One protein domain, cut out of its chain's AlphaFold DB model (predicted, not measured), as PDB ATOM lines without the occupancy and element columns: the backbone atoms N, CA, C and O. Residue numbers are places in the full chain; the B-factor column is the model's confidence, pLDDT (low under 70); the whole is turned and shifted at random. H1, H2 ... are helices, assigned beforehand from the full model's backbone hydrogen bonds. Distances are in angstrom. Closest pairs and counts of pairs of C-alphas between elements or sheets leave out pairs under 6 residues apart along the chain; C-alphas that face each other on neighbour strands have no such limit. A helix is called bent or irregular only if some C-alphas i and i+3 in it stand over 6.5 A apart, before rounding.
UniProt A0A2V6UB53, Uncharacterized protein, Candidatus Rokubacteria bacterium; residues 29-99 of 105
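What this domain is: This is residues 29 to 99 of the 105 residues of an uncharacterized protein of Candidatus Rokubacteria bacterium (UniProt A0A2V6UB53). Two helices, H2 and H4, lie side by side and run opposite ways as a close pair, and the rest of the domain sits at the two ends of this pair, reaching away from it on the same side. At one end is H1, set crosswise to H2 and joined to its start by a short link; at the other, a tight turn after H2 leads into H3, and a long loop, residues 73 to 84, then leads back into H4. The printed part has 71 residues with four named helices, in the order H1, H2, H3, H4, and no named strand; the class is all helix. The whole is compact, with a radius of gyration of the C-alphas of 12.8 A, and the C-alphas span 34 by 26 by 19 A.

How they stand to each other: The longest helix is H4, residues 85 to 97. It touches H2, residues 55 to 64, at a shallow tilt of 10 degrees, opposite ways, with 19 pairs of C-alphas within 8 A; the closest C-alphas are those of Ala 63 and Gly 89, 3.9 A apart. H3, residues 66 to 72, touches H2 only at the corner by their link, and only just, with 3 pairs of C-alphas within 8 A; the closest are those of Met 62 and Val 68, 6.3 A apart. H3 and H2 stand at a steep tilt of 58 degrees, the same way. H4 only just touches H3, with residue 85 alone and 3 pairs of C-alphas within 8 A; the closest are those of Gly 69 and Gln 85, 6.0 A apart. H1, residues 37 to 45, touches no helix. It is close to H2 but not clearly touching, about perpendicular at 78 degrees, with the C-alphas of Lys 45 and Leu 55 the closest at 7.0 A. H1 is apart from H3 and from H4. In H1, H2 and H4 every O i to N i+4 pair is within hydrogen-bond range; in H3 1 of 3 is, beside 4 of 4 O i to N i+3 pairs.

Where its parts are: H4 is 18.0 A from first to last C-alpha, from C-alpha 85 at (121.237, 81.574, 149.940) to C-alpha 97 at (109.671, 92.568, 141.573). H2 is 14.2 A long, H1 12.5 A and H3 10.1 A. H1 begins at C-alpha 37, (107.583, 91.843, 160.227). H3 is neither bent nor irregular, but only just: C-alphas 68 and 71 are 6.0 A apart.

The domain as a whole: The two C-alphas farthest apart are those of Val 76 and Gly 99, 37.9 A. The printed part has no cut. The link from H3 to H4 is long, that from H1 to H2 short, and that from H2 to H3 tight. The mean pLDDT of the printed part is 95.8, and no printed residue is under 70.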
ATOM      1  N   ASP A  29     120.702 100.948 164.429       89.19
ATOM      2  CA  ASP A  29     119.540 101.228 163.577       89.19
ATOM      3  C   ASP A  29     119.195 100.088 162.605       89.19
ATOM      4  O   ASP A  29     118.098 100.067 162.051       89.19
ATOM      5  N   MET A  30     120.095  99.111 162.429       91.50
ATOM      6  CA  MET A  30     119.869  97.889 161.652       91.50
ATOM      7  C   MET A  30     119.322  96.720 162.491       91.50
ATOM      8  O   MET A  30     119.064  95.649 161.946       91.50
ATOM      9  N   ALA A  31     119.109  96.884 163.800       92.88
ATOM     10  CA  ALA A  31     118.632  95.802 164.660       92.88
ATOM     11  C   ALA A  31     117.161  95.428 164.384       92.88
ATOM     12  O   ALA A  31     116.279  96.288 164.342       92.88
ATOM     13  N   TRP A  32     116.888  94.125 164.259       93.81
ATOM     14  CA  TRP A  32     115.534  93.576 164.054       93.81
ATOM     15  C   TRP A  32     114.911  92.967 165.311       93.81
ATOM     16  O   TRP A  32     113.719  92.667 165.332       93.81
ATOM     17  N   GLN A  33     115.689  92.762 166.376       94.44
ATOM     18  CA  GLN A  33     115.171  92.157 167.602       94.44
ATOM     19  C   GLN A  33     114.003  92.989 168.153       94.44
ATOM     20  O   GLN A  33     114.102  94.210 168.258       94.44
ATOM     21  N   LYS A  34     112.905  92.317 168.531       94.81
ATOM     22  CA  LYS A  34     111.653  92.936 169.015       94.81
ATOM     23  C   LYS A  34     110.908  93.796 167.976       94.81
ATOM     24  O   LYS A  34     109.985  94.512 168.353       94.81
ATOM     25  N   ARG A  35     111.278  93.737 166.692       95.00
ATOM     26  CA  ARG A  35     110.529  94.375 165.601       95.00
ATOM     27  C   ARG A  35     109.495  93.410 165.023       95.00
ATOM     28  O   ARG A  35     109.747  92.210 164.937       95.00
ATOM     29  N   THR A  36     108.343  93.932 164.609       96.69
ATOM     30  CA  THR A  36     107.360  93.166 163.826       96.69
ATOM     31  C   THR A  36     107.847  92.978 162.388       96.69
ATOM     32  O   THR A  36     108.727  93.703 161.919       96.69
ATOM     33  N   LEU A  37     107.250  92.043 161.644       96.06
ATOM     34  CA  LEU A  37     107.583  91.843 160.227       96.06
ATOM     35  C   LEU A  37     107.335  93.106 159.388       96.06
ATOM     36  O   LEU A  37     108.152  93.437 158.531       96.06
ATOM     37  N   ALA A  38     106.258  93.845 159.675       96.69
ATOM     38  CA  ALA A  38     105.973  95.124 159.029       96.69
ATOM     39  C   ALA A  38     107.090  96.147 159.295       96.69
ATOM     40  O   ALA A  38     107.587  96.786 158.370       96.69
ATOM     41  N   GLN A  39     107.559  96.243 160.544       96.38
ATOM     42  CA  GLN A  39     108.650  97.147 160.918       96.38
ATOM     43  C   GLN A  39     109.983  96.767 160.263       96.38
ATOM     44  O   GLN A  39     110.704  97.653 159.810       96.38
ATOM     45  N   ILE A  40     110.305  95.470 160.194       96.44
ATOM     46  CA  ILE A  40     111.518  94.979 159.526       96.44
ATOM     47  C   ILE A  40     111.457  95.297 158.031       96.44
ATOM     48  O   ILE A  40     112.428  95.811 157.481       96.44
ATOM     49  N   CYS A  41     110.321  95.045 157.382       96.56
ATOM     50  CA  CYS A  41     110.147  95.319 155.960       96.56
ATOM     51  C   CYS A  41     110.362  96.803 155.625       96.56
ATOM     52  O   CYS A  41     111.155  97.128 154.740       96.56
ATOM     53  N   GLU A  42     109.728  97.706 156.376       96.00
ATOM     54  CA  GLU A  42     109.920  99.147 156.187       96.00
ATOM     55  C   GLU A  42     111.365  99.575 156.474       96.00
ATOM     56  O   GLU A  42     111.926 100.405 155.767       96.00
ATOM     57  N   GLN A  43     112.014  98.972 157.474       95.69
ATOM     58  CA  GLN A  43     113.417  99.243 157.789       95.69
ATOM     59  C   GLN A  43     114.379  98.794 156.682       95.69
ATOM     60  O   GLN A  43     115.320  99.516 156.373       95.69
ATOM     61  N   VAL A  44     114.150  97.630 156.069       95.62
ATOM     62  CA  VAL A  44     114.976  97.122 154.959       95.62
ATOM     63  C   VAL A  44     114.898  98.048 153.743       95.62
ATOM     64  O   VAL A  44     115.892  98.229 153.041       95.62
ATOM     65  N   LYS A  45     113.737  98.660 153.502       95.12
ATOM     66  CA  LYS A  45     113.506  99.567 152.367       95.12
ATOM     67  C   LYS A  45     114.033 100.982 152.589       95.12
ATOM     68  O   LYS A  45     114.189 101.708 151.614       95.12
ATOM     69  N   ASP A  46     114.279 101.373 153.834       95.75
ATOM     70  CA  ASP A  46     114.654 102.733 154.207       95.75
ATOM     71  C   ASP A  46     116.161 102.989 153.995       95.75
ATOM     72  O   ASP A  46     116.982 102.436 154.740       95.75
ATOM     73  N   PRO A  47     116.557 103.863 153.044       94.12
ATOM     74  CA  PRO A  47     117.961 104.172 152.773       94.12
ATOM     75  C   PRO A  47     118.729 104.701 153.989       94.12
ATOM     76  O   PRO A  47     119.936 104.484 154.094       94.12
ATOM     77  N   ALA A  48     118.047 105.362 154.931       93.38
ATOM     78  CA  ALA A  48     118.673 105.868 156.149       93.38
ATOM     79  C   ALA A  48     119.066 104.745 157.125       93.38
ATOM     80  O   ALA A  48     119.913 104.953 157.990       93.38
ATOM     81  N   ARG A  49     118.469 103.554 156.988       92.94
ATOM     82  CA  ARG A  49     118.649 102.421 157.911       92.94
ATOM     83  C   ARG A  49     119.201 101.159 157.256       92.94
ATOM     84  O   ARG A  49     119.581 100.240 157.971       92.94
ATOM     85  N   ASN A  50     119.297 101.104 155.929       93.44
ATOM     86  CA  ASN A  50     119.779  99.933 155.189       93.44
ATOM     87  C   ASN A  50     121.192 100.099 154.588       93.44
ATOM     88  O   ASN A  50     121.645  99.233 153.843       93.44
ATOM     89  N   GLY A  51     121.879 101.204 154.905       89.88
ATOM     90  CA  GLY A  51     123.202 101.519 154.360       89.88
ATOM     91  C   GLY A  51     123.173 102.271 153.026       89.88
ATOM     92  O   GLY A  51     124.167 102.254 152.307       89.88
ATOM     93  N   GLY A  52     122.059 102.928 152.692       94.19
ATOM     94  CA  GLY A  52     121.890 103.690 151.453       94.19
ATOM     95  C   GLY A  52     121.543 102.837 150.230       94.19
ATOM     96  O   GLY A  52     121.556 103.347 149.112       94.19
ATOM     97  N   HIS A  53     121.231 101.554 150.417       95.62
ATOM     98  CA  HIS A  53     120.912 100.641 149.326       95.62
ATOM     99  C   HIS A  53     119.519 100.911 148.749       95.62
ATOM    100  O   HIS A  53     118.530 101.060 149.472       95.62
ATOM    101  N   ARG A  54     119.410 100.879 147.420       96.56
ATOM    102  CA  ARG A  54     118.122 100.781 146.720       96.56
ATOM    103  C   ARG A  54     117.706  99.317 146.583       96.56
ATOM    104  O   ARG A  54     118.520  98.413 146.739       96.56
ATOM    105  N   LEU A  55     116.447  99.065 146.213       96.31
ATOM    106  CA  LEU A  55     115.904  97.701 146.084       96.31
ATOM    107  C   LEU A  55     116.779  96.725 145.268       96.31
ATOM    108  O   LEU A  55     117.022  95.629 145.768       96.31
ATOM    109  N   PRO A  56     117.320  97.077 144.083       97.25
ATOM    110  CA  PRO A  56     118.200  96.160 143.352       97.25
ATOM    111  C   PRO A  56     119.490  95.813 144.110       97.25
ATOM    112  O   PRO A  56     119.977  94.690 144.021       97.25
ATOM    113  N   GLU A  57     120.029  96.759 144.879       98.06
ATOM    114  CA  GLU A  57     121.233  96.564 145.695       98.06
ATOM    115  C   GLU A  57     120.926  95.706 146.926       98.06
ATOM    116  O   GLU A  57     121.740  94.867 147.300       98.06
ATOM    117  N   ILE A  58     119.725  95.836 147.501       97.44
ATOM    118  CA  ILE A  58     119.233  94.929 148.548       97.44
ATOM    119  C   ILE A  58     119.151  93.498 148.006       97.44
ATOM    120  O   ILE A  58     119.623  92.576 148.667       97.44
ATOM    121  N   VAL A  59     118.586  93.301 146.810       98.19
ATOM    122  CA  VAL A  59     118.498  91.971 146.181       98.19
ATOM    123  C   VAL A  59     119.892  91.374 145.987       98.19
ATOM    124  O   VAL A  59     120.123  90.233 146.385       98.19
ATOM    125  N   GLU A  60     120.830  92.142 145.428       98.06
ATOM    126  CA  GLU A  60     122.215  91.699 145.228       98.06
ATOM    127  C   GLU A  60     122.900  91.350 146.557       98.06
ATOM    128  O   GLU A  60     123.495  90.280 146.685       98.06
ATOM    129  N   HIS A  61     122.768  92.219 147.563       96.12
ATOM    130  CA  HIS A  61     123.332  92.010 148.892       96.12
ATOM    131  C   HIS A  61     122.800  90.719 149.526       96.12
ATOM    132  O   HIS A  61     123.574  89.857 149.927       96.12
ATOM    133  N   MET A  62     121.482  90.528 149.546       96.88
ATOM    134  CA  MET A  62     120.868  89.339 150.139       96.88
ATOM    135  C   MET A  62     121.248  88.049 149.392       96.88
ATOM    136  O   MET A  62     121.476  87.008 150.012       96.88
ATOM    137  N   ALA A  63     121.353  88.114 148.063       97.69
ATOM    138  CA  ALA A  63     121.625  86.953 147.224       97.69
ATOM    139  C   ALA A  63     123.105  86.541 147.181       97.69
ATOM    140  O   ALA A  63     123.382  85.362 146.959       97.69
ATOM    141  N   LYS A  64     124.043  87.487 147.330       97.19
ATOM    142  CA  LYS A  64     125.465  87.239 147.026       97.19
ATOM    143  C   LYS A  64     126.457  87.688 148.088       97.19
ATOM    144  O   LYS A  64     127.625  87.313 147.996       97.19
ATOM    145  N   ASP A  65     126.050  88.486 149.073       95.12
ATOM    146  CA  ASP A  65     126.974  88.913 150.119       95.12
ATOM    147  C   ASP A  65     127.417  87.713 150.968       95.12
ATOM    148  O   ASP A  65     126.609  86.889 151.400       95.12
ATOM    149  N   GLU A  66     128.723  87.606 151.196       93.56
ATOM    150  CA  GLU A  66     129.335  86.496 151.925       93.56
ATOM    151  C   GLU A  66     129.005  86.491 153.425       93.56
ATOM    152  O   GLU A  66     128.949  85.419 154.025       93.56
ATOM    153  N   LEU A  67     128.757  87.656 154.039       92.69
ATOM    154  CA  LEU A  67     128.331  87.742 155.437       92.69
ATOM    155  C   LEU A  67     126.883  87.289 155.584       92.69
ATOM    156  O   LEU A  67     126.561  86.604 156.551       92.69
ATOM    157  N   VAL A  68     126.025  87.611 154.611       94.31
ATOM    158  CA  VAL A  68     124.674  87.035 154.541       94.31
ATOM    159  C   VAL A  68     124.777  85.522 154.328       94.31
ATOM    160  O   VAL A  68     124.177  84.744 155.068       94.31
ATOM    161  N   GLY A  69     125.615  85.091 153.381       95.62
ATOM    162  CA  GLY A  69     125.858  83.686 153.047       95.62
ATOM    163  C   GLY A  69     126.412  82.842 154.194       95.62
ATOM    164  O   GLY A  69     126.159  81.635 154.258       95.62
ATOM    165  N   TRP A  70     127.104  83.470 155.147       95.44
ATOM    166  CA  TRP A  70     127.607  82.812 156.350       95.44
ATOM    167  C   TRP A  70     126.492  82.118 157.146       95.44
ATOM    168  O   TRP A  70     126.745  81.087 157.764       95.44
ATOM    169  N   ALA A  71     125.244  82.601 157.066       95.25
ATOM    170  CA  ALA A  71     124.096  81.981 157.729       95.25
ATOM    171  C   ALA A  71     123.874  80.503 157.340       95.25
ATOM    172  O   ALA A  71     123.380  79.730 158.156       95.25
ATOM    173  N   TRP A  72     124.271  80.083 156.132       96.75
ATOM    174  CA  TRP A  72     124.144  78.690 155.666       96.75
ATOM    175  C   TRP A  72     125.406  77.846 155.883       96.75
ATOM    176  O   TRP A  72     125.367  76.629 155.711       96.75
ATOM    177  N   LYS A  73     126.531  78.468 156.247       93.94
ATOM    178  CA  LYS A  73     127.785  77.785 156.605       93.94
ATOM    179  C   LYS A  73     128.372  78.392 157.885       93.94
ATOM    180  O   LYS A  73     129.491  78.914 157.855       93.94
ATOM    181  N   PRO A  74     127.615  78.382 158.996       94.75
ATOM    182  CA  PRO A  74     128.048  79.052 160.206       94.75
ATOM    183  C   PRO A  74     129.207  78.293 160.864       94.75
ATOM    184  O   PRO A  74     129.452  77.119 160.588       94.75
ATOM    185  N   GLY A  75     129.927  78.970 161.758       92.25
ATOM    186  CA  GLY A  75     130.948  78.327 162.592       92.25
ATOM    187  C   GLY A  75     130.350  77.267 163.520       92.25
ATOM    188  O   GLY A  75     129.150  77.301 163.806       92.25
ATOM    189  N   VAL A  76     131.198  76.366 164.024       93.12
ATOM    190  CA  VAL A  76     130.803  75.193 164.823       93.12
ATOM    191  C   VAL A  76     129.752  75.483 165.912       93.12
ATOM    192  O   VAL A  76     129.758  76.536 166.560       93.12
ATOM    193  N   GLY A  77     128.838  74.526 166.109       93.12
ATOM    194  CA  GLY A  77     127.810  74.559 167.157       93.12
ATOM    195  C   GLY A  77     126.601  75.454 166.865       93.12
ATOM    196  O   GLY A  77     125.775  75.652 167.752       93.12
ATOM    197  N   ARG A  78     126.488  76.005 165.651       94.31
ATOM    198  CA  ARG A  78     125.352  76.829 165.215       94.31
ATOM    199  C   ARG A  78     124.511  76.079 164.193       94.31
ATOM    200  O   ARG A  78     125.050  75.402 163.322       94.31
ATOM    201  N   GLU A  79     123.198  76.233 164.297       96.69
ATOM    202  CA  GLU A  79     122.257  75.698 163.318       96.69
ATOM    203  C   GLU A  79     122.318  76.534 162.027       96.69
ATOM    204  O   GLU A  79     122.178  77.761 162.096       96.69
ATOM    205  N   PRO A  80     122.562  75.920 160.856       96.88
ATOM    206  CA  PRO A  80     122.479  76.620 159.580       96.88
ATOM    207  C   PRO A  80     121.064  77.133 159.308       96.88
ATOM    208  O   PRO A  80     120.075  76.492 159.661       96.88
ATOM    209  N   ALA A  81     120.963  78.259 158.605       97.44
ATOM    210  CA  ALA A  81     119.685  78.729 158.092       97.44
ATOM    211  C   ALA A  81     119.029  77.668 157.181       97.44
ATOM    212  O   ALA A  81     119.729  76.964 156.443       97.44
ATOM    213  N   PRO A  82     117.689  77.559 157.178       97.06
ATOM    214  CA  PRO A  82     116.994  76.628 156.303       97.06
ATOM    215  C   PRO A  82     117.204  76.981 154.819       97.06
ATOM    216  O   PRO A  82     117.385  78.142 154.440       97.06
ATOM    217  N   GLY A  83     117.144  75.968 153.952       97.06
ATOM    218  CA  GLY A  83     117.259  76.146 152.503       97.06
ATOM    219  C   GLY A  83     118.666  76.548 152.044       97.06
ATOM    220  O   GLY A  83     119.659  75.981 152.491       97.06
ATOM    221  N   THR A  84     118.750  77.491 151.099       97.94
ATOM    222  CA  THR A  84     120.020  77.986 150.535       97.94
ATOM    223  C   THR A  84     119.977  79.497 150.312       97.94
ATOM    224  O   THR A  84     118.901  80.056 150.085       97.94
ATOM    225  N   GLN A  85     121.144  80.150 150.281       97.94
ATOM    226  CA  GLN A  85     121.237  81.574 149.940       97.94
ATOM    227  C   GLN A  85     120.685  81.868 148.539       97.94
ATOM    228  O   GLN A  85     120.021  82.878 148.341       97.94
ATOM    229  N   THR A  86     120.889  80.965 147.576       97.81
ATOM    230  CA  THR A  86     120.331  81.107 146.224       97.81
ATOM    231  C   THR A  86     118.805  81.162 146.252       97.81
ATOM    232  O   THR A  86     118.209  82.041 145.632       97.81
ATOM    233  N   ALA A  87     118.162  80.257 146.999       98.25
ATOM    234  CA  ALA A  87     116.709  80.269 147.158       98.25
ATOM    235  C   ALA A  87     116.234  81.533 147.894       98.25
ATOM    236  O   ALA A  87     115.252  82.149 147.486       98.25
ATOM    237  N   PHE A  88     116.958  81.963 148.930       98.25
ATOM    238  CA  PHE A  88     116.675  83.211 149.636       98.25
ATOM    239  C   PHE A  88     116.765  84.436 148.714       98.25
ATOM    240  O   PHE A  88     115.832  85.232 148.661       98.25
ATOM    241  N   GLY A  89     117.828  84.549 147.920       98.12
ATOM    242  CA  GLY A  89     117.991  85.613 146.932       98.12
ATOM    243  C   GLY A  89     116.863  85.634 145.899       98.12
ATOM    244  O   GLY A  89     116.357  86.705 145.567       98.12
ATOM    245  N   ALA A  90     116.408  84.463 145.442       98.50
ATOM    246  CA  ALA A  90     115.264  84.359 144.537       98.50
ATOM    247  C   ALA A  90     113.958  84.861 145.183       98.50
ATOM    248  O   ALA A  90     113.195  85.574 144.533       98.50
ATOM    249  N   LEU A  91     113.725  84.553 146.463       98.12
ATOM    250  CA  LEU A  91     112.566  85.048 147.214       98.12
ATOM    251  C   LEU A  91     112.613  86.569 147.407       98.12
ATOM    252  O   LEU A  91     111.613  87.248 147.174       98.12
ATOM    253  N   VAL A  92     113.774  87.119 147.778       97.88
ATOM    254  CA  VAL A  92     113.958  88.573 147.925       97.88
ATOM    255  C   VAL A  92     113.754  89.280 146.587       97.88
ATOM    256  O   VAL A  92     113.096  90.319 146.537       97.88
ATOM    257  N   LYS A  93     114.251  88.701 145.486       98.44
ATOM    258  CA  LYS A  93     114.008  89.227 144.141       98.44
ATOM    259  C   LYS A  93     112.518  89.225 143.798       98.44
ATOM    260  O   LYS A  93     112.017  90.249 143.353       98.44
ATOM    261  N   ALA A  94     111.815  88.118 144.030       98.38
ATOM    262  CA  ALA A  94     110.383  88.025 143.748       98.38
ATOM    263  C   ALA A  94     109.574  89.072 144.533       98.38
ATOM    264  O   ALA A  94     108.706  89.729 143.965       98.38
ATOM    265  N   TRP A  95     109.907  89.282 145.810       97.56
ATOM    266  CA  TRP A  95     109.317  90.340 146.633       97.56
ATOM    267  C   TRP A  95     109.596  91.747 146.084       97.56
ATOM    268  O   TRP A  95     108.692  92.582 146.033       97.56
ATOM    269  N   ALA A  96     110.828  92.021 145.647       97.75
ATOM    270  CA  ALA A  96     111.179  93.308 145.053       97.75
ATOM    271  C   ALA A  96     110.442  93.545 143.721       97.75
ATOM    272  O   ALA A  96     109.888  94.625 143.514       97.75
ATOM    273  N   ASP A  97     110.378  92.525 142.859       97.56
ATOM    274  CA  ASP A  97     109.671  92.568 141.573       97.56
ATOM    275  C   ASP A  97     108.156  92.775 141.760       97.56
ATOM    276  O   ASP A  97     107.517  93.436 140.944       97.56
ATOM    277  N   SER A  98     107.576  92.270 142.855       96.62
ATOM    278  CA  SER A  98     106.165  92.479 143.206       96.62
ATOM    279  C   SER A  98     105.889  93.823 143.899       96.62
ATOM    280  O   SER A  98     104.827  94.003 144.492       96.62
ATOM    281  N   GLY A  99     106.846  94.757 143.883       96.00
ATOM    282  CA  GLY A  99     106.697  96.101 144.448       96.00
ATOM    283  C   GLY A  99     107.163  96.259 145.897       96.00
ATOM    284  O   GLY A  99     106.892  97.292 146.505       96.00
TER     285      GLY A  99